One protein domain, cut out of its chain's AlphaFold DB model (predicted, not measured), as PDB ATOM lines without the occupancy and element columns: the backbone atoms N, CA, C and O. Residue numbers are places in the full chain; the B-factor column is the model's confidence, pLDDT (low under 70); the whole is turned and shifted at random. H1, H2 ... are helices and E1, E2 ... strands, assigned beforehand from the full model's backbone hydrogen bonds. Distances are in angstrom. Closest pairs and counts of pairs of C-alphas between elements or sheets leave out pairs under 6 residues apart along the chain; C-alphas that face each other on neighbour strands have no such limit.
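AT A GLANCE: This is residues 5 to 129 of the 130 residues of an uncharacterized protein of Arenibacter troitsensis (UniProt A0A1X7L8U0). A twisted sheet of five strands makes the core, with the long helix H3 running slantwise over one face; the other face is covered by helix H1 and the small hairpin E1 and E2, which is only partly face to face with the large sheet. Helix H2 folds back into H3 and packs near the edge strand E3. The printed part has 125 residues, with three named helices and seven named strands in the order E1 E2 E3 E4 H1 E5 E6 E7 H2 H3, a mixed class. The large sheet runs E3 E4 E7 E6 E5, antiparallel throughout. The whole is compact, with a radius of gyration of the C-alphas of 14.4 A and spans of 44 by 33 by 27 A.

HOW THE PARTS SIT: E1, residues 5 to 9, and E2, residues 15 to 20, form an antiparallel hairpin, with N 6 and O 18 at 2.8 A, within hydrogen-bond range. E2 runs on into E3, residues 22 to 25, at 91 degrees. E3 and E4, residues 28 to 31, are a hairpin, with N 24 and O 28 at 2.8 A. H1, residues 34 to 43, comes next. E5, residues 61 to 66, E6, residues 69 to 75, and E7, residues 81 to 87, form a meander, each strand the antiparallel neighbour of the one before; N 64 and O 71 are 2.9 A apart, N 72 and O 84 2.9 A. E4 and E7 are antiparallel, with N 29 and O 85 at 2.9 A. The two sheets form a sandwich, two sheets face to face, with 24 pairs of C-alphas within 10 A. H1 is on the large sheet at a height of 9.6 A; its closest C-alphas to E2 are those of Asn 40 and Tyr 18, 5.6 A. H2, residues 92 to 99, and H3, residues 105 to 127, are a helical hairpin; they touch, with residues 105 to 108 of H3 alone, at a shallow tilt of 21 degrees, opposite ways, closest at the C-alphas of Ala 99 and His 108, 5.9 A. H3 is on the sheet at a height of 8.3 A, over E7, E6 and E5, slantwise to the strands; its closest C-alphas to E5 are Met 118 and Val 65, 6.0 A. H1 and H3 lie on opposite faces, in three layers, helices on both faces of a sheet. H1, H2 and H3 have every O i to N i+4 pair within hydrogen-bond range.

IN THESE COORDINATES: E1 begins at C-alpha 5, (34.770, -47.502, 49.635). H3 is 33.5 A long, E7 20.2 A and E6 19.8 A. H3 ends at C-alpha 127, (3.620, -55.689, 53.382).

THE WHOLE: The C-alphas of Gly 78 and Lys 129, the two farthest apart, are 44.7 A apart. The printed part has no cut. The link from H1 to E5, residues 44 to 60, is long. The mean pLDDT of the printed part is 82.6; residues under 70 are 11, 50 to 59, 77 to 78, 100 to 103 and 125 to 129.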
ATOM      1  N   ASN A   5      35.199 -46.165  49.237       91.69
ATOM      2  CA  ASN A   5      34.770 -47.502  49.635       91.69
ATOM      3  C   ASN A   5      33.495 -47.381  50.465       91.69
ATOM      4  O   ASN A   5      33.492 -46.749  51.520       91.69
ATOM      5  N   ILE A   6      32.411 -47.975  49.978       90.75
ATOM      6  CA  ILE A   6      31.099 -47.939  50.624       90.75
ATOM      7  C   ILE A   6      30.811 -49.334  51.161       90.75
ATOM      8  O   ILE A   6      30.837 -50.305  50.408       90.75
ATOM      9  N   SER A   7      30.553 -49.437  52.463       89.94
ATOM     10  CA  SER A   7      30.141 -50.703  53.072       89.94
ATOM     11  C   SER A   7      28.708 -51.040  52.670       89.94
ATOM     12  O   SER A   7      27.809 -50.218  52.838       89.94
ATOM     13  N   ILE A   8      28.496 -52.254  52.172       88.00
ATOM     14  CA  ILE A   8      27.188 -52.804  51.810       88.00
ATOM     15  C   ILE A   8      26.995 -54.100  52.587       88.00
ATOM     16  O   ILE A   8      27.876 -54.954  52.599       88.00
ATOM     17  N   LYS A   9      25.835 -54.270  53.219       84.00
ATOM     18  CA  LYS A   9      25.415 -55.578  53.729       84.00
ATOM     19  C   LYS A   9      24.662 -56.304  52.622       84.00
ATOM     20  O   LYS A   9      23.724 -55.745  52.060       84.00
ATOM     21  N   ASN A  10      25.094 -57.514  52.283       71.62
ATOM     22  CA  ASN A  10      24.342 -58.353  51.355       71.62
ATOM     23  C   ASN A  10      23.136 -59.008  52.055       71.62
ATOM     24  O   ASN A  10      22.934 -58.847  53.259       71.62
ATOM     25  N   GLU A  11      22.349 -59.770  51.298       68.62
ATOM     26  CA  GLU A  11      21.157 -60.482  51.787       68.62
ATOM     27  C   GLU A  11      21.434 -61.483  52.926       68.62
ATOM     28  O   GLU A  11      20.544 -61.779  53.713       68.62
ATOM     29  N   PHE A  12      22.682 -61.936  53.078       71.38
ATOM     30  CA  PHE A  12      23.122 -62.845  54.142       71.38
ATOM     31  C   PHE A  12      23.680 -62.106  55.372       71.38
ATOM     32  O   PHE A  12      24.300 -62.720  56.235       71.38
ATOM     33  N   GLY A  13      23.563 -60.774  55.427       72.50
ATOM     34  CA  GLY A  13      24.124 -59.951  56.503       72.50
ATOM     35  C   GLY A  13      25.648 -59.797  56.462       72.50
ATOM     36  O   GLY A  13      26.210 -59.080  57.293       72.50
ATOM     37  N   LYS A  14      26.331 -60.401  55.478       80.50
ATOM     38  CA  LYS A  14      27.778 -60.256  55.298       80.50
ATOM     39  C   LYS A  14      28.085 -58.853  54.782       80.50
ATOM     40  O   LYS A  14      27.559 -58.420  53.753       80.50
ATOM     41  N   GLN A  15      28.975 -58.164  55.485       84.06
ATOM     42  CA  GLN A  15      29.500 -56.877  55.054       84.06
ATOM     43  C   GLN A  15      30.496 -57.082  53.910       84.06
ATOM     44  O   GLN A  15      31.421 -57.889  53.991       84.06
ATOM     45  N   THR A  16      30.285 -56.347  52.830       87.00
ATOM     46  CA  THR A  16      31.158 -56.286  51.663       87.00
ATOM     47  C   THR A  16      31.376 -54.826  51.275       87.00
ATOM     48  O   THR A  16      30.745 -53.926  51.834       87.00
ATOM     49  N   SER A  17      32.298 -54.563  50.352       89.19
ATOM     50  CA  SER A  17      32.634 -53.200  49.933       89.19
ATOM     51  C   SER A  17      32.290 -52.962  48.469       89.19
ATOM     52  O   SER A  17      32.504 -53.822  47.615       89.19
ATOM     53  N   TYR A  18      31.772 -51.768  48.193       93.12
ATOM     54  CA  TYR A  18      31.622 -51.220  46.856       93.12
ATOM     55  C   TYR A  18      32.647 -50.116  46.635       93.12
ATOM     56  O   TYR A  18      32.729 -49.159  47.412       93.12
ATOM     57  N   LYS A  19      33.410 -50.238  45.555       94.81
ATOM     58  CA  LYS A  19      34.453 -49.301  45.152       94.81
ATOM     59  C   LYS A  19      33.912 -48.343  44.096       94.81
ATOM     60  O   LYS A  19      33.503 -48.770  43.016       94.81
ATOM     61  N   ALA A  20      33.979 -47.044  44.376       93.75
ATOM     62  CA  ALA A  20      33.628 -45.977  43.442       93.75
ATOM     63  C   ALA A  20      34.845 -45.098  43.103       93.75
ATOM     64  O   ALA A  20      35.837 -45.051  43.843       93.75
ATOM     65  N   ASN A  21      34.780 -44.384  41.978       92.00
ATOM     66  CA  ASN A  21      35.703 -43.280  41.698       92.00
ATOM     67  C   ASN A  21      35.149 -41.966  42.247       92.00
ATOM     68  O   ASN A  21      35.899 -41.178  42.811       92.00
ATOM     69  N   ASN A  22      33.843 -41.747  42.084       88.56
ATOM     70  CA  ASN A  22      33.229 -40.451  42.321       88.56
ATOM     71  C   ASN A  22      31.930 -40.589  43.112       88.56
ATOM     72  O   ASN A  22      31.120 -41.480  42.854       88.56
ATOM     73  N   LYS A  23      31.711 -39.649  44.031       92.19
ATOM     74  CA  LYS A  23      30.380 -39.307  44.525       92.19
ATOM     75  C   LYS A  23      29.817 -38.266  43.565       92.19
ATOM     76  O   LYS A  23      30.417 -37.207  43.414       92.19
ATOM     77  N   ILE A  24      28.719 -38.591  42.895       89.56
ATOM     78  CA  ILE A  24      28.075 -37.689  41.936       89.56
ATOM     79  C   ILE A  24      27.229 -36.672  42.703       89.56
ATOM     80  O   ILE A  24      27.434 -35.472  42.572       89.56
ATOM     81  N   ILE A  25      26.333 -37.178  43.553       91.12
ATOM     82  CA  ILE A  25      25.491 -36.422  44.492       91.12
ATOM     83  C   ILE A  25      25.284 -37.259  45.756       91.12
ATOM     84  O   ILE A  25      25.755 -38.396  45.857       91.12
ATOM     85  N   LYS A  26      24.600 -36.706  46.760       90.31
ATOM     86  CA  LYS A  26      24.171 -37.490  47.923       90.31
ATOM     87  C   LYS A  26      23.335 -38.694  47.460       90.31
ATOM     88  O   LYS A  26      22.445 -38.543  46.629       90.31
ATOM     89  N   GLY A  27      23.695 -39.879  47.950       92.25
ATOM     90  CA  GLY A  27      23.063 -41.143  47.580       92.25
ATOM     91  C   GLY A  27      23.397 -41.681  46.181       92.25
ATOM     92  O   GLY A  27      22.836 -42.707  45.809       92.25
ATOM     93  N   LEU A  28      24.299 -41.051  45.408       94.25
ATOM     94  CA  LEU A  28      24.727 -41.542  44.089       94.25
ATOM     95  C   LEU A  28      26.247 -41.553  43.940       94.25
ATOM     96  O   LEU A  28      26.903 -40.507  43.958       94.25
ATOM     97  N   TYR A  29      26.797 -42.733  43.682       94.12
ATOM     98  CA  TYR A  29      28.222 -42.937  43.440       94.12
ATOM     99  C   TYR A  29      28.420 -43.669  42.125       94.12
ATOM    100  O   TYR A  29      27.568 -44.459  41.728       94.12
ATOM    101  N   ALA A  30      29.538 -43.413  41.453       92.75
ATOM    102  CA  ALA A  30      29.824 -43.985  40.148       92.75
ATOM    103  C   ALA A  30      31.274 -44.464  40.024       92.75
ATOM    104  O   ALA A  30      32.214 -43.870  40.571       92.75
ATOM    105  N   THR A  31      31.447 -45.523  39.240       92.56
ATOM    106  CA  THR A  31      32.734 -45.981  38.716       92.56
ATOM    107  C   THR A  31      32.592 -46.331  37.240       92.56
ATOM    108  O   THR A  31      31.615 -46.952  36.825       92.56
ATOM    109  N   THR A  32      33.578 -45.930  36.445       90.62
ATOM    110  CA  THR A  32      33.764 -46.378  35.053       90.62
ATOM    111  C   THR A  32      35.040 -47.207  34.902       90.62
ATOM    112  O   THR A  32      35.389 -47.631  33.804       90.62
ATOM    113  N   ASP A  33      35.758 -47.422  36.007       90.88
ATOM    114  CA  ASP A  33      36.952 -48.250  36.070       90.88
ATOM    115  C   ASP A  33      36.553 -49.727  35.979       90.88
ATOM    116  O   ASP A  33      35.838 -50.250  36.837       90.88
ATOM    117  N   LYS A  34      37.027 -50.397  34.924       89.94
ATOM    118  CA  LYS A  34      36.709 -51.797  34.627       89.94
ATOM    119  C   LYS A  34      37.085 -52.738  35.772       89.94
ATOM    120  O   LYS A  34      36.308 -53.643  36.068       89.94
ATOM    121  N   LEU A  35      38.238 -52.533  36.412       90.94
ATOM    122  CA  LEU A  35      38.698 -53.402  37.495       90.94
ATOM    123  C   LEU A  35      37.777 -53.255  38.704       90.94
ATOM    124  O   LEU A  35      37.300 -54.256  39.230       90.94
ATOM    125  N   LYS A  36      37.417 -52.020  39.070       92.88
ATOM    126  CA  LYS A  36      36.466 -51.783  40.169       92.88
ATOM    127  C   LYS A  36      35.090 -52.375  39.885       92.88
ATOM    128  O   LYS A  36      34.492 -52.960  40.781       92.88
ATOM    129  N   VAL A  37      34.584 -52.245  38.655       92.31
ATOM    130  CA  VAL A  37      33.301 -52.857  38.267       92.31
ATOM    131  C   VAL A  37      33.363 -54.377  38.435       92.31
ATOM    132  O   VAL A  37      32.455 -54.958  39.028       92.31
ATOM    133  N   GLN A  38      34.437 -55.021  37.971       90.88
ATOM    134  CA  GLN A  38      34.623 -56.467  38.108       90.88
ATOM    135  C   GLN A  38      34.723 -56.901  39.573       90.88
ATOM    136  O   GLN A  38      34.017 -57.822  39.980       90.88
ATOM    137  N   GLU A  39      35.536 -56.214  40.374       92.69
ATOM    138  CA  GLU A  39      35.673 -56.484  41.808       92.69
ATOM    139  C   GLU A  39      34.341 -56.319  42.544       92.69
ATOM    140  O   GLU A  39      33.961 -57.191  43.321       92.69
ATOM    141  N   ASN A  40      33.599 -55.243  42.271       93.50
ATOM    142  CA  ASN A  40      32.277 -55.027  42.855       93.50
ATOM    143  C   ASN A  40      31.323 -56.161  42.477       93.50
ATOM    144  O   ASN A  40      30.623 -56.677  43.345       93.50
ATOM    145  N   CYS A  41      31.307 -56.583  41.208       91.38
ATOM    146  CA  CYS A  41      30.469 -57.693  40.769       91.38
ATOM    147  C   CYS A  41      30.819 -59.003  41.487       91.38
ATOM    148  O   CYS A  41      29.911 -59.695  41.938       91.38
ATOM    149  N   VAL A  42      32.103 -59.319  41.663       90.69
ATOM    150  CA  VAL A  42      32.537 -60.511  42.414       90.69
ATOM    151  C   VAL A  42      32.135 -60.400  43.889       90.69
ATOM    152  O   VAL A  42      31.470 -61.287  44.425       90.69
ATOM    153  N   ASN A  43      32.463 -59.279  44.530       89.69
ATOM    154  CA  ASN A  43      32.229 -59.039  45.955       89.69
ATOM    155  C   ASN A  43      30.745 -59.031  46.338       89.69
ATOM    156  O   ASN A  43      30.391 -59.408  47.459       89.69
ATOM    157  N   LEU A  44      29.889 -58.577  45.423       88.56
ATOM    158  CA  LEU A  44      28.439 -58.484  45.597       88.56
ATOM    159  C   LEU A  44      27.687 -59.631  44.910       88.56
ATOM    160  O   LEU A  44      26.460 -59.614  44.892       88.56
ATOM    161  N   LYS A  45      28.403 -60.611  44.342       88.81
ATOM    162  CA  LYS A  45      27.835 -61.736  43.578       88.81
ATOM    163  C   LYS A  45      26.876 -61.289  42.456       88.81
ATOM    164  O   LYS A  45      25.879 -61.948  42.172       88.81
ATOM    165  N   ILE A  46      27.165 -60.162  41.805       88.38
ATOM    166  CA  ILE A  46      26.375 -59.647  40.683       88.38
ATOM    167  C   ILE A  46      26.788 -60.389  39.412       88.38
ATOM    168  O   ILE A  46      27.877 -60.185  38.877       88.38
ATOM    169  N   ILE A  47      25.882 -61.216  38.900       84.75
ATOM    170  CA  ILE A  47      26.068 -61.917  37.630       84.75
ATOM    171  C   ILE A  47      25.648 -60.985  36.493       84.75
ATOM    172  O   ILE A  47      24.486 -60.578  36.399       84.75
ATOM    173  N   VAL A  48      26.606 -60.650  35.628       78.75
ATOM    174  CA  VAL A  48      26.374 -59.871  34.410       78.75
ATOM    175  C   VAL A  48      26.705 -60.704  33.177       78.75
ATOM    176  O   VAL A  48      27.816 -61.208  33.027       78.75
ATOM    177  N   SER A  49      25.738 -60.836  32.276       71.81
ATOM    178  CA  SER A  49      25.954 -61.456  30.971       71.81
ATOM    179  C   SER A  49      26.607 -60.434  30.044       71.81
ATOM    180  O   SER A  49      26.160 -59.285  29.976       71.81
ATOM    181  N   ARG A  50      27.682 -60.815  29.343       64.69
ATOM    182  CA  ARG A  50      28.293 -59.915  28.356       64.69
ATOM    183  C   ARG A  50      27.315 -59.657  27.203       64.69
ATOM    184  O   ARG A  50      26.599 -60.585  26.824       64.69
ATOM    185  N   PRO A  51      27.323 -58.441  26.625       62.78
ATOM    186  CA  PRO A  51      26.541 -58.137  25.434       62.78
ATOM    187  C   PRO A  51      26.776 -59.188  24.348       62.78
ATOM    188  O   PRO A  51      27.927 -59.455  23.995       62.78
ATOM    189  N   ASN A  52      25.707 -59.759  23.795       60.62
ATOM    190  CA  ASN A  52      25.831 -60.518  22.558       60.62
ATOM    191  C   ASN A  52      26.141 -59.523  21.430       60.62
ATOM    192  O   ASN A  52      25.348 -58.622  21.172       60.62
ATOM    193  N   LEU A  53      27.291 -59.686  20.766       58.69
ATOM    194  CA  LEU A  53      27.772 -58.793  19.701       58.69
ATOM    195  C   LEU A  53      26.772 -58.630  18.542       58.69
ATOM    196  O   LEU A  53      26.840 -57.635  17.829       58.69
ATOM    197  N   LYS A  54      25.835 -59.572  18.367       55.81
ATOM    198  CA  LYS A  54      24.800 -59.522  17.322       55.81
ATOM    199  C   LYS A  54      23.568 -58.688  17.693       55.81
ATOM    200  O   LYS A  54      22.798 -58.327  16.812       55.81
ATOM    201  N   LEU A  55      23.374 -58.367  18.972       53.88
ATOM    202  CA  LEU A  55      22.263 -57.552  19.465       53.88
ATOM    203  C   LEU A  55      22.823 -56.211  19.941       53.88
ATOM    204  O   LEU A  55      23.119 -56.019  21.120       53.88
ATOM    205  N   VAL A  56      22.974 -55.273  19.001       47.38
ATOM    206  CA  VAL A  56      23.342 -53.865  19.253       47.38
ATOM    207  C   VAL A  56      22.149 -53.128  19.867       47.38
ATOM    208  O   VAL A  56      21.639 -52.147  19.336       47.38
ATOM    209  N   LEU A  57      21.641 -53.634  20.984       49.50
ATOM    210  CA  LEU A  57      20.573 -52.991  21.725       49.50
ATOM    211  C   LEU A  57      21.051 -52.736  23.144       49.50
ATOM    212  O   LEU A  57      21.688 -53.570  23.785       49.50
ATOM    213  N   PHE A  58      20.736 -51.530  23.596       51.19
ATOM    214  CA  PHE A  58      21.086 -50.848  24.836       51.19
ATOM    215  C   PHE A  58      20.600 -51.556  26.127       51.19
ATOM    216  O   PHE A  58      20.405 -50.917  27.158       51.19
ATOM    217  N   ASN A  59      20.437 -52.882  26.098       54.25
ATOM    218  CA  ASN A  59      19.787 -53.706  27.118       54.25
ATOM    219  C   ASN A  59      20.750 -54.381  28.105       54.25
ATOM    220  O   ASN A  59      20.310 -55.162  28.943       54.25
ATOM    221  N   ASN A  60      22.049 -54.081  28.083       75.69
ATOM    222  CA  ASN A  60      22.994 -54.702  29.023       75.69
ATOM    223  C   ASN A  60      23.081 -53.924  30.342       75.69
ATOM    224  O   ASN A  60      24.166 -53.619  30.846       75.69
ATOM    225  N   THR A  61      21.914 -53.567  30.878       84.62
ATOM    226  CA  THR A  61      21.776 -52.970  32.202       84.62
ATOM    227  C   THR A  61      21.321 -54.037  33.187       84.62
ATOM    228  O   THR A  61      20.273 -54.649  32.993       84.62
ATOM    229  N   LYS A  62      22.074 -54.238  34.265       89.94
ATOM    230  CA  LYS A  62      21.692 -55.097  35.387       89.94
ATOM    231  C   LYS A  62      21.410 -54.227  36.602       89.94
ATOM    232  O   LYS A  62      22.267 -53.447  37.010       89.94
ATOM    233  N   ILE A  63      20.221 -54.380  37.170       92.25
ATOM    234  CA  ILE A  63      19.814 -53.752  38.427       92.25
ATOM    235  C   ILE A  63      19.831 -54.846  39.495       92.25
ATOM    236  O   ILE A  63      19.191 -55.883  39.319       92.25
ATOM    237  N   THR A  64      20.570 -54.620  40.578       91.88
ATOM    238  CA  THR A  64      20.630 -55.524  41.732       91.88
ATOM    239  C   THR A  64      20.352 -54.730  42.999       91.88
ATOM    240  O   THR A  64      21.014 -53.726  43.254       91.88
ATOM    241  N   VAL A  65      19.383 -55.174  43.797       91.19
ATOM    242  CA  VAL A  65      18.925 -54.467  45.000       91.19
ATOM    243  C   VAL A  65      19.394 -55.202  46.254       91.19
ATOM    244  O   VAL A  65      19.280 -56.418  46.348       91.19
ATOM    245  N   PHE A  66      19.906 -54.441  47.218       88.31
ATOM    246  CA  PHE A  66      20.410 -54.874  48.519       88.31
ATOM    247  C   PHE A  66      19.748 -54.017  49.608       88.31
ATOM    248  O   PHE A  66      20.330 -53.048  50.102       88.31
ATOM    249  N   GLY A  67      18.492 -54.330  49.937       86.25
ATOM    250  CA  GLY A  67      17.682 -53.530  50.859       86.25
ATOM    251  C   GLY A  67      17.560 -52.074  50.397       86.25
ATOM    252  O   GLY A  67      16.961 -51.780  49.366       86.25
ATOM    253  N   GLU A  68      18.158 -51.151  51.148       89.25
ATOM    254  CA  GLU A  68      18.095 -49.702  50.892       89.25
ATOM    255  C   GLU A  68      19.159 -49.187  49.905       89.25
ATOM    256  O   GLU A  68      19.324 -47.972  49.738       89.25
ATOM    257  N   ILE A  69      19.902 -50.101  49.277       92.06
ATOM    258  CA  ILE A  69      20.922 -49.812  48.269       92.06
ATOM    259  C   ILE A  69      20.585 -50.564  46.984       92.06
ATOM    260  O   ILE A  69      20.142 -51.707  47.005       92.06
ATOM    261  N   CYS A  70      20.855 -49.944  45.844       94.06
ATOM    262  CA  CYS A  70      20.735 -50.539  44.529       94.06
ATOM    263  C   CYS A  70      22.018 -50.318  43.730       94.06
ATOM    264  O   CYS A  70      22.569 -49.218  43.700       94.06
ATOM    265  N   ILE A  71      22.472 -51.362  43.047       94.88
ATOM    266  CA  ILE A  71      23.605 -51.318  42.133       94.88
ATOM    267  C   ILE A  71      23.090 -51.450  40.706       94.88
ATOM    268  O   ILE A  71      22.501 -52.465  40.332       94.88
ATOM    269  N   LEU A  72      23.336 -50.422  39.901       94.69
ATOM    270  CA  LEU A  72      23.074 -50.414  38.469       94.69
ATOM    271  C   LEU A  72      24.392 -50.647  37.733       94.69
ATOM    272  O   LEU A  72      25.288 -49.809  37.793       94.69
ATOM    273  N   THR A  73      24.506 -51.762  37.021       93.31
ATOM    274  CA  THR A  73      25.656 -52.082  36.165       93.31
ATOM    275  C   THR A  73      25.261 -51.926  34.707       93.31
ATOM    276  O   THR A  73      24.246 -52.474  34.289       93.31
ATOM    277  N   ILE A  74      26.052 -51.197  33.928       89.06
ATOM    278  CA  ILE A  74      25.831 -50.944  32.504       89.06
ATOM    279  C   ILE A  74      27.053 -51.444  31.741       89.06
ATOM    280  O   ILE A  74      28.166 -50.952  31.948       89.06
ATOM    281  N   LEU A  75      26.847 -52.417  30.856       84.88
ATOM    282  CA  LEU A  75      27.892 -52.962  29.992       84.88
ATOM    283  C   LEU A  75      27.724 -52.428  28.566       84.88
ATOM    284  O   LEU A  75      26.771 -52.751  27.865       84.88
ATOM    285  N   GLY A  76      28.662 -51.597  28.130       75.19
ATOM    286  CA  GLY A  76      28.761 -51.133  26.753       75.19
ATOM    287  C   GLY A  76      29.604 -52.063  25.876       75.19
ATOM    288  O   GLY A  76      30.259 -52.997  26.346       75.19
ATOM    289  N   LEU A  77      29.614 -51.770  24.577       68.25
ATOM    290  CA  LEU A  77      30.531 -52.391  23.620       68.25
ATOM    291  C   LEU A  77      31.983 -51.957  23.891       68.25
ATOM    292  O   LEU A  77      32.235 -50.867  24.409       68.25
ATOM    293  N   GLY A  78      32.945 -52.807  23.521       64.62
ATOM    294  CA  GLY A  78      34.370 -52.452  23.526       64.62
ATOM    295  C   GLY A  78      34.933 -52.121  24.911       64.62
ATOM    296  O   GLY A  78      35.499 -51.052  25.105       64.62
ATOM    297  N   ASN A  79      34.768 -53.023  25.886       70.06
ATOM    298  CA  ASN A  79      35.242 -52.879  27.276       70.06
ATOM    299  C   ASN A  79      34.663 -51.696  28.076       70.06
ATOM    300  O   ASN A  79      35.026 -51.541  29.243       70.06
ATOM    301  N   LYS A  80      33.755 -50.893  27.512       81.38
ATOM    302  CA  LYS A  80      33.115 -49.791  28.236       81.38
ATOM    303  C   LYS A  80      32.169 -50.357  29.287       81.38
ATOM    304  O   LYS A  80      31.234 -51.077  28.956       81.38
ATOM    305  N   GLN A  81      32.405 -50.043  30.553       87.69
ATOM    306  CA  GLN A  81      31.546 -50.464  31.655       87.69
ATOM    307  C   GLN A  81      31.340 -49.289  32.597       87.69
ATOM    308  O   GLN A  81      32.212 -48.434  32.761       87.69
ATOM    309  N   SER A  82      30.164 -49.215  33.194       90.81
ATOM    310  CA  SER A  82      29.858 -48.217  34.208       90.81
ATOM    311  C   SER A  82      29.003 -48.860  35.275       90.81
ATOM    312  O   SER A  82      28.146 -49.690  34.977       90.81
ATOM    313  N   GLN A  83      29.225 -48.479  36.520       93.88
ATOM    314  CA  GLN A  83      28.420 -48.956  37.624       93.88
ATOM    315  C   GLN A  83      28.084 -47.800  38.548       93.88
ATOM    316  O   GLN A  83      28.930 -46.949  38.825       93.88
ATOM    317  N   PHE A  84      26.846 -47.801  39.024       94.81
ATOM    318  CA  PHE A  84      26.303 -46.790  39.909       94.81
ATOM    319  C   PHE A  84      25.789 -47.452  41.180       94.81
ATOM    320  O   PHE A  84      25.055 -48.439  41.106       94.81
ATOM    321  N   LEU A  85      26.163 -46.898  42.330       95.81
ATOM    322  CA  LEU A  85      25.543 -47.201  43.612       95.81
ATOM    323  C   LEU A  85      24.524 -46.118  43.920       95.81
ATOM    324  O   LEU A  85      24.856 -44.932  43.937       95.81
ATOM    325  N   ILE A  86      23.300 -46.555  44.171       95.81
ATOM    326  CA  ILE A  86      22.125 -45.725  44.396       95.81
ATOM    327  C   ILE A  86      21.589 -46.057  45.786       95.81
ATOM    328  O   ILE A  86      21.256 -47.205  46.060       95.81
ATOM    329  N   GLN A  87      21.523 -45.072  46.672       94.62
ATOM    330  CA  GLN A  87      20.998 -45.230  48.030       94.62
ATOM    331  C   GLN A  87      19.565 -44.698  48.123       94.62
ATOM    332  O   GLN A  87      19.140 -43.882  47.301       94.62
ATOM    333  N   LYS A  88      18.817 -45.126  49.147       92.19
ATOM    334  CA  LYS A  88      17.462 -44.612  49.418       92.19
ATOM    335  C   LYS A  88      17.386 -43.091  49.575       92.19
ATOM    336  O   LYS A  88      16.364 -42.507  49.230       92.19
ATOM    337  N   ASP A  89      18.455 -42.465  50.065       90.44
ATOM    338  CA  ASP A  89      18.559 -41.028  50.329       90.44
ATOM    339  C   ASP A  89      19.086 -40.238  49.119       90.44
ATOM    340  O   ASP A  89      19.598 -39.126  49.273       90.44
ATOM    341  N   LEU A  90      18.967 -40.815  47.916       92.38
ATOM    342  CA  LEU A  90      19.251 -40.143  46.657       92.38
ATOM    343  C   LEU A  90      18.468 -38.832  46.543       92.38
ATOM    344  O   LEU A  90      17.239 -38.809  46.593       92.38
ATOM    345  N   ASP A  91      19.194 -37.750  46.293       89.56
ATOM    346  CA  ASP A  91      18.598 -36.444  46.034       89.56
ATOM    347  C   ASP A  91      18.051 -36.365  44.597       89.56
ATOM    348  O   ASP A  91      18.761 -36.050  43.636       89.56
ATOM    349  N   LEU A  92      16.763 -36.678  44.441       86.50
ATOM    350  CA  LEU A  92      16.085 -36.697  43.142       86.50
ATOM    351  C   LEU A  92      15.975 -35.311  42.489       86.50
ATOM    352  O   LEU A  92      15.907 -35.230  41.260       86.50
ATOM    353  N   ASN A  93      15.967 -34.229  43.270       84.62
ATOM    354  CA  ASN A  93      15.910 -32.872  42.726       84.62
ATOM    355  C   ASN A  93      17.243 -32.515  42.065       84.62
ATOM    356  O   ASN A  93      17.270 -32.076  40.911       84.62
ATOM    357  N   ASN A  94      18.351 -32.821  42.741       83.06
ATOM    358  CA  ASN A  94      19.685 -32.645  42.172       83.06
ATOM    359  C   ASN A  94      19.969 -33.609  41.011       83.06
ATOM    360  O   ASN A  94      20.670 -33.239  40.066       83.06
ATOM    361  N   LEU A  95      19.386 -34.813  41.015       84.75
ATOM    362  CA  LEU A  95      19.483 -35.730  39.876       84.75
ATOM    363  C   LEU A  95      18.854 -35.138  38.602       84.75
ATOM    364  O   LEU A  95      19.474 -35.192  37.539       84.75
ATOM    365  N   LYS A  96      17.654 -34.545  38.708       79.25
ATOM    366  CA  LYS A  96      16.984 -33.872  37.578       79.25
ATOM    367  C   LYS A  96      17.835 -32.725  37.034       79.25
ATOM    368  O   LYS A  96      18.000 -32.596  35.822       79.25
ATOM    369  N   TRP A  97      18.425 -31.929  37.927       74.75
ATOM    370  CA  TRP A  97      19.330 -30.851  37.534       74.75
ATOM    371  C   TRP A  97      20.563 -31.384  36.785       74.75
ATOM    372  O   TRP A  97      20.896 -30.877  35.713       74.75
ATOM    373  N   LEU A  98      21.196 -32.457  37.271       75.81
ATOM    374  CA  LEU A  98      22.351 -33.069  36.603       75.81
ATOM    375  C   LEU A  98      22.033 -33.619  35.210       75.81
ATOM    376  O   LEU A  98      22.862 -33.487  34.302       75.81
ATOM    377  N   ALA A  99      20.847 -34.200  35.029       72.44
ATOM    378  CA  ALA A  99      20.377 -34.675  33.729       72.44
ATOM    379  C   ALA A  99      20.264 -33.543  32.703       72.44
ATOM    380  O   ALA A  99      20.595 -33.729  31.540       72.44
ATOM    381  N   SER A 100      19.882 -32.343  33.148       60.75
ATOM    382  CA  SER A 100      19.769 -31.167  32.277       60.75
ATOM    383  C   SER A 100      21.109 -30.521  31.891       60.75
ATOM    384  O   SER A 100      21.129 -29.631  31.043       60.75
ATOM    385  N   LYS A 101      22.232 -30.921  32.512       61.66
ATOM    386  CA  LYS A 101      23.528 -30.227  32.360       61.66
ATOM    387  C   LYS A 101      24.706 -31.106  31.945       61.66
ATOM    388  O   LYS A 101      25.564 -30.623  31.214       61.66
ATOM    389  N   LYS A 102      24.828 -32.329  32.473       59.66
ATOM    390  CA  LYS A 102      26.081 -33.114  32.384       59.66
ATOM    391  C   LYS A 102      25.895 -34.625  32.254       59.66
ATOM    392  O   LYS A 102      26.828 -35.308  31.838       59.66
ATOM    393  N   LEU A 103      24.738 -35.166  32.636       63.75
ATOM    394  CA  LEU A 103      24.482 -36.600  32.566       63.75
ATOM    395  C   LEU A 103      23.782 -36.939  31.244       63.75
ATOM    396  O   LEU A 103      22.737 -36.375  30.946       63.75
ATOM    397  N   ASN A 104      24.328 -37.877  30.465       71.81
ATOM    398  CA  ASN A 104      23.637 -38.400  29.283       71.81
ATOM    399  C   ASN A 104      22.248 -38.937  29.695       71.81
ATOM    400  O   ASN A 104      22.152 -39.670  30.686       71.81
ATOM    401  N   GLY A 105      21.195 -38.591  28.943       71.38
ATOM    402  CA  GLY A 105      19.808 -38.974  29.236       71.38
ATOM    403  C   GLY A 105      19.628 -40.475  29.490       71.38
ATOM    404  O   GLY A 105      18.913 -40.868  30.410       71.38
ATOM    405  N   HIS A 106      20.394 -41.324  28.796       76.31
ATOM    406  CA  HIS A 106      20.369 -42.770  29.023       76.31
ATOM    407  C   HIS A 106      20.782 -43.181  30.448       76.31
ATOM    408  O   HIS A 106      20.185 -44.094  31.022       76.31
ATOM    409  N   TYR A 107      21.782 -42.517  31.038       84.12
ATOM    410  CA  TYR A 107      22.193 -42.788  32.419       84.12
ATOM    411  C   TYR A 107      21.162 -42.274  33.417       84.12
ATOM    412  O   TYR A 107      20.881 -42.961  34.398       84.12
ATOM    413  N   HIS A 108      20.576 -41.104  33.156       86.94
ATOM    414  CA  HIS A 108      19.532 -40.543  34.010       86.94
ATOM    415  C   HIS A 108      18.351 -41.508  34.137       86.94
ATOM    416  O   HIS A 108      17.957 -41.867  35.250       86.94
ATOM    417  N   ASP A 109      17.840 -41.991  33.008       87.06
ATOM    418  CA  ASP A 109      16.665 -42.857  33.008       87.06
ATOM    419  C   ASP A 109      16.968 -44.220  33.630       87.06
ATOM    420  O   ASP A 109      16.145 -44.765  34.365       87.06
ATOM    421  N   ALA A 110      18.167 -44.762  33.400       89.50
ATOM    422  CA  ALA A 110      18.590 -46.012  34.021       89.50
ATOM    423  C   ALA A 110      18.717 -45.888  35.550       89.50
ATOM    424  O   ALA A 110      18.243 -46.767  36.272       89.50
ATOM    425  N   ILE A 111      19.296 -44.790  36.052       92.31
ATOM    426  CA  ILE A 111      19.403 -44.513  37.494       92.31
ATOM    427  C   ILE A 111      18.014 -44.347  38.108       92.31
ATOM    428  O   ILE A 111      17.731 -44.931  39.154       92.31
ATOM    429  N   LYS A 112      17.125 -43.599  37.443       91.25
ATOM    430  CA  LYS A 112      15.750 -43.396  37.909       91.25
ATOM    431  C   LYS A 112      14.977 -44.714  37.979       91.25
ATOM    432  O   LYS A 112      14.355 -44.983  39.005       91.25
ATOM    433  N   ARG A 113      15.070 -45.560  36.944       91.50
ATOM    434  CA  ARG A 113      14.464 -46.905  36.947       91.50
ATOM    435  C   ARG A 113      14.995 -47.752  38.100       91.50
ATOM    436  O   ARG A 113      14.205 -48.313  38.846       91.50
ATOM    437  N   ALA A 114      16.312 -47.790  38.293       92.88
ATOM    438  CA  ALA A 114      16.939 -48.544  39.378       92.88
ATOM    439  C   ALA A 114      16.491 -48.068  40.772       92.88
ATOM    440  O   ALA A 114      16.156 -48.888  41.628       92.88
ATOM    441  N   TYR A 115      16.409 -46.751  40.982       94.25
ATOM    442  CA  TYR A 115      15.880 -46.172  42.219       94.25
ATOM    443  C   TYR A 115      14.420 -46.582  42.465       94.25
ATOM    444  O   TYR A 115      14.073 -47.015  43.563       94.25
ATOM    445  N   GLN A 116      13.569 -46.503  41.439       92.94
ATOM    446  CA  GLN A 116      12.163 -46.905  41.535       92.94
ATOM    447  C   GLN A 116      12.014 -48.401  41.840       92.94
ATOM    448  O   GLN A 116      11.239 -48.759  42.725       92.94
ATOM    449  N   THR A 117      12.791 -49.269  41.182       92.12
ATOM    450  CA  THR A 117      12.811 -50.713  41.467       92.12
ATOM    451  C   THR A 117      13.137 -50.989  42.934       92.12
ATOM    452  O   THR A 117      12.442 -51.766  43.584       92.12
ATOM    453  N   MET A 118      14.153 -50.316  43.479       93.62
ATOM    454  CA  MET A 118      14.518 -50.435  44.890       93.62
ATOM    455  C   MET A 118      13.389 -49.993  45.826       93.62
ATOM    456  O   MET A 118      13.109 -50.677  46.809       93.62
ATOM    457  N   MET A 119      12.724 -48.871  45.534       90.56
ATOM    458  CA  MET A 119      11.604 -48.385  46.347       90.56
ATOM    459  C   MET A 119      10.425 -49.363  46.349       90.56
ATOM    460  O   MET A 119       9.906 -49.680  47.417       90.56
ATOM    461  N   VAL A 120      10.044 -49.893  45.184       89.88
ATOM    462  CA  VAL A 120       8.932 -50.852  45.058       89.88
ATOM    463  C   VAL A 120       9.228 -52.156  45.799       89.88
ATOM    464  O   VAL A 120       8.390 -52.629  46.564       89.88
ATOM    465  N   LEU A 121      10.430 -52.720  45.642       85.62
ATOM    466  CA  LEU A 121      10.810 -53.951  46.347       85.62
ATOM    467  C   LEU A 121      10.815 -53.765  47.869       85.62
ATOM    468  O   LEU A 121      10.369 -54.646  48.603       85.62
ATOM    469  N   ASN A 122      11.266 -52.606  48.351       82.75
ATOM    470  CA  ASN A 122      11.241 -52.295  49.779       82.75
ATOM    471  C   ASN A 122       9.822 -52.098  50.323       82.75
ATOM    472  O   ASN A 122       9.579 -52.444  51.478       82.75
ATOM    473  N   LEU A 123       8.891 -51.571  49.523       79.38
ATOM    474  CA  LEU A 123       7.479 -51.490  49.904       79.38
ATOM    475  C   LEU A 123       6.865 -52.888  50.007       79.38
ATOM    476  O   LEU A 123       6.315 -53.224  51.051       79.38
ATOM    477  N   ASN A 124       7.035 -53.731  48.989       74.56
ATOM    478  CA  ASN A 124       6.465 -55.082  48.982       74.56
ATOM    479  C   ASN A 124       6.969 -55.923  50.165       74.56
ATOM    480  O   ASN A 124       6.168 -56.515  50.880       74.56
ATOM    481  N   ASN A 125       8.270 -55.873  50.462       67.31
ATOM    482  CA  ASN A 125       8.852 -56.585  51.606       67.31
ATOM    483  C   ASN A 125       8.334 -56.106  52.977       67.31
ATOM    484  O   ASN A 125       8.474 -56.834  53.962       67.31
ATOM    485  N   ARG A 126       7.774 -54.891  53.075       62.09
ATOM    486  CA  ARG A 126       7.121 -54.402  54.302       62.09
ATOM    487  C   ARG A 126       5.708 -54.955  54.460       62.09
ATOM    488  O   ARG A 126       5.310 -55.226  55.584       62.09
ATOM    489  N   PHE A 127       4.982 -55.145  53.360       59.62
ATOM    490  CA  PHE A 127       3.620 -55.689  53.382       59.62
ATOM    491  C   PHE A 127       3.581 -57.217  53.500       59.62
ATOM    492  O   PHE A 127       2.596 -57.751  53.985       59.62
ATOM    493  N   SER A 128       4.650 -57.928  53.128       56.09
ATOM    494  CA  SER A 128       4.741 -59.394  53.261       56.09
ATOM    495  C   SER A 128       5.078 -59.897  54.674       56.09
ATOM    496  O   SER A 128       5.287 -61.091  54.857       56.09
ATOM    497  N   LYS A 129       5.217 -58.997  55.657       51.84
ATOM    498  CA  LYS A 129       5.549 -59.323  57.059       51.84
ATOM    499  C   LYS A 129       4.376 -59.103  58.029       51.84
ATOM    500  O   LYS A 129       4.609 -59.058  59.236       51.84
TER     501      LYS A 129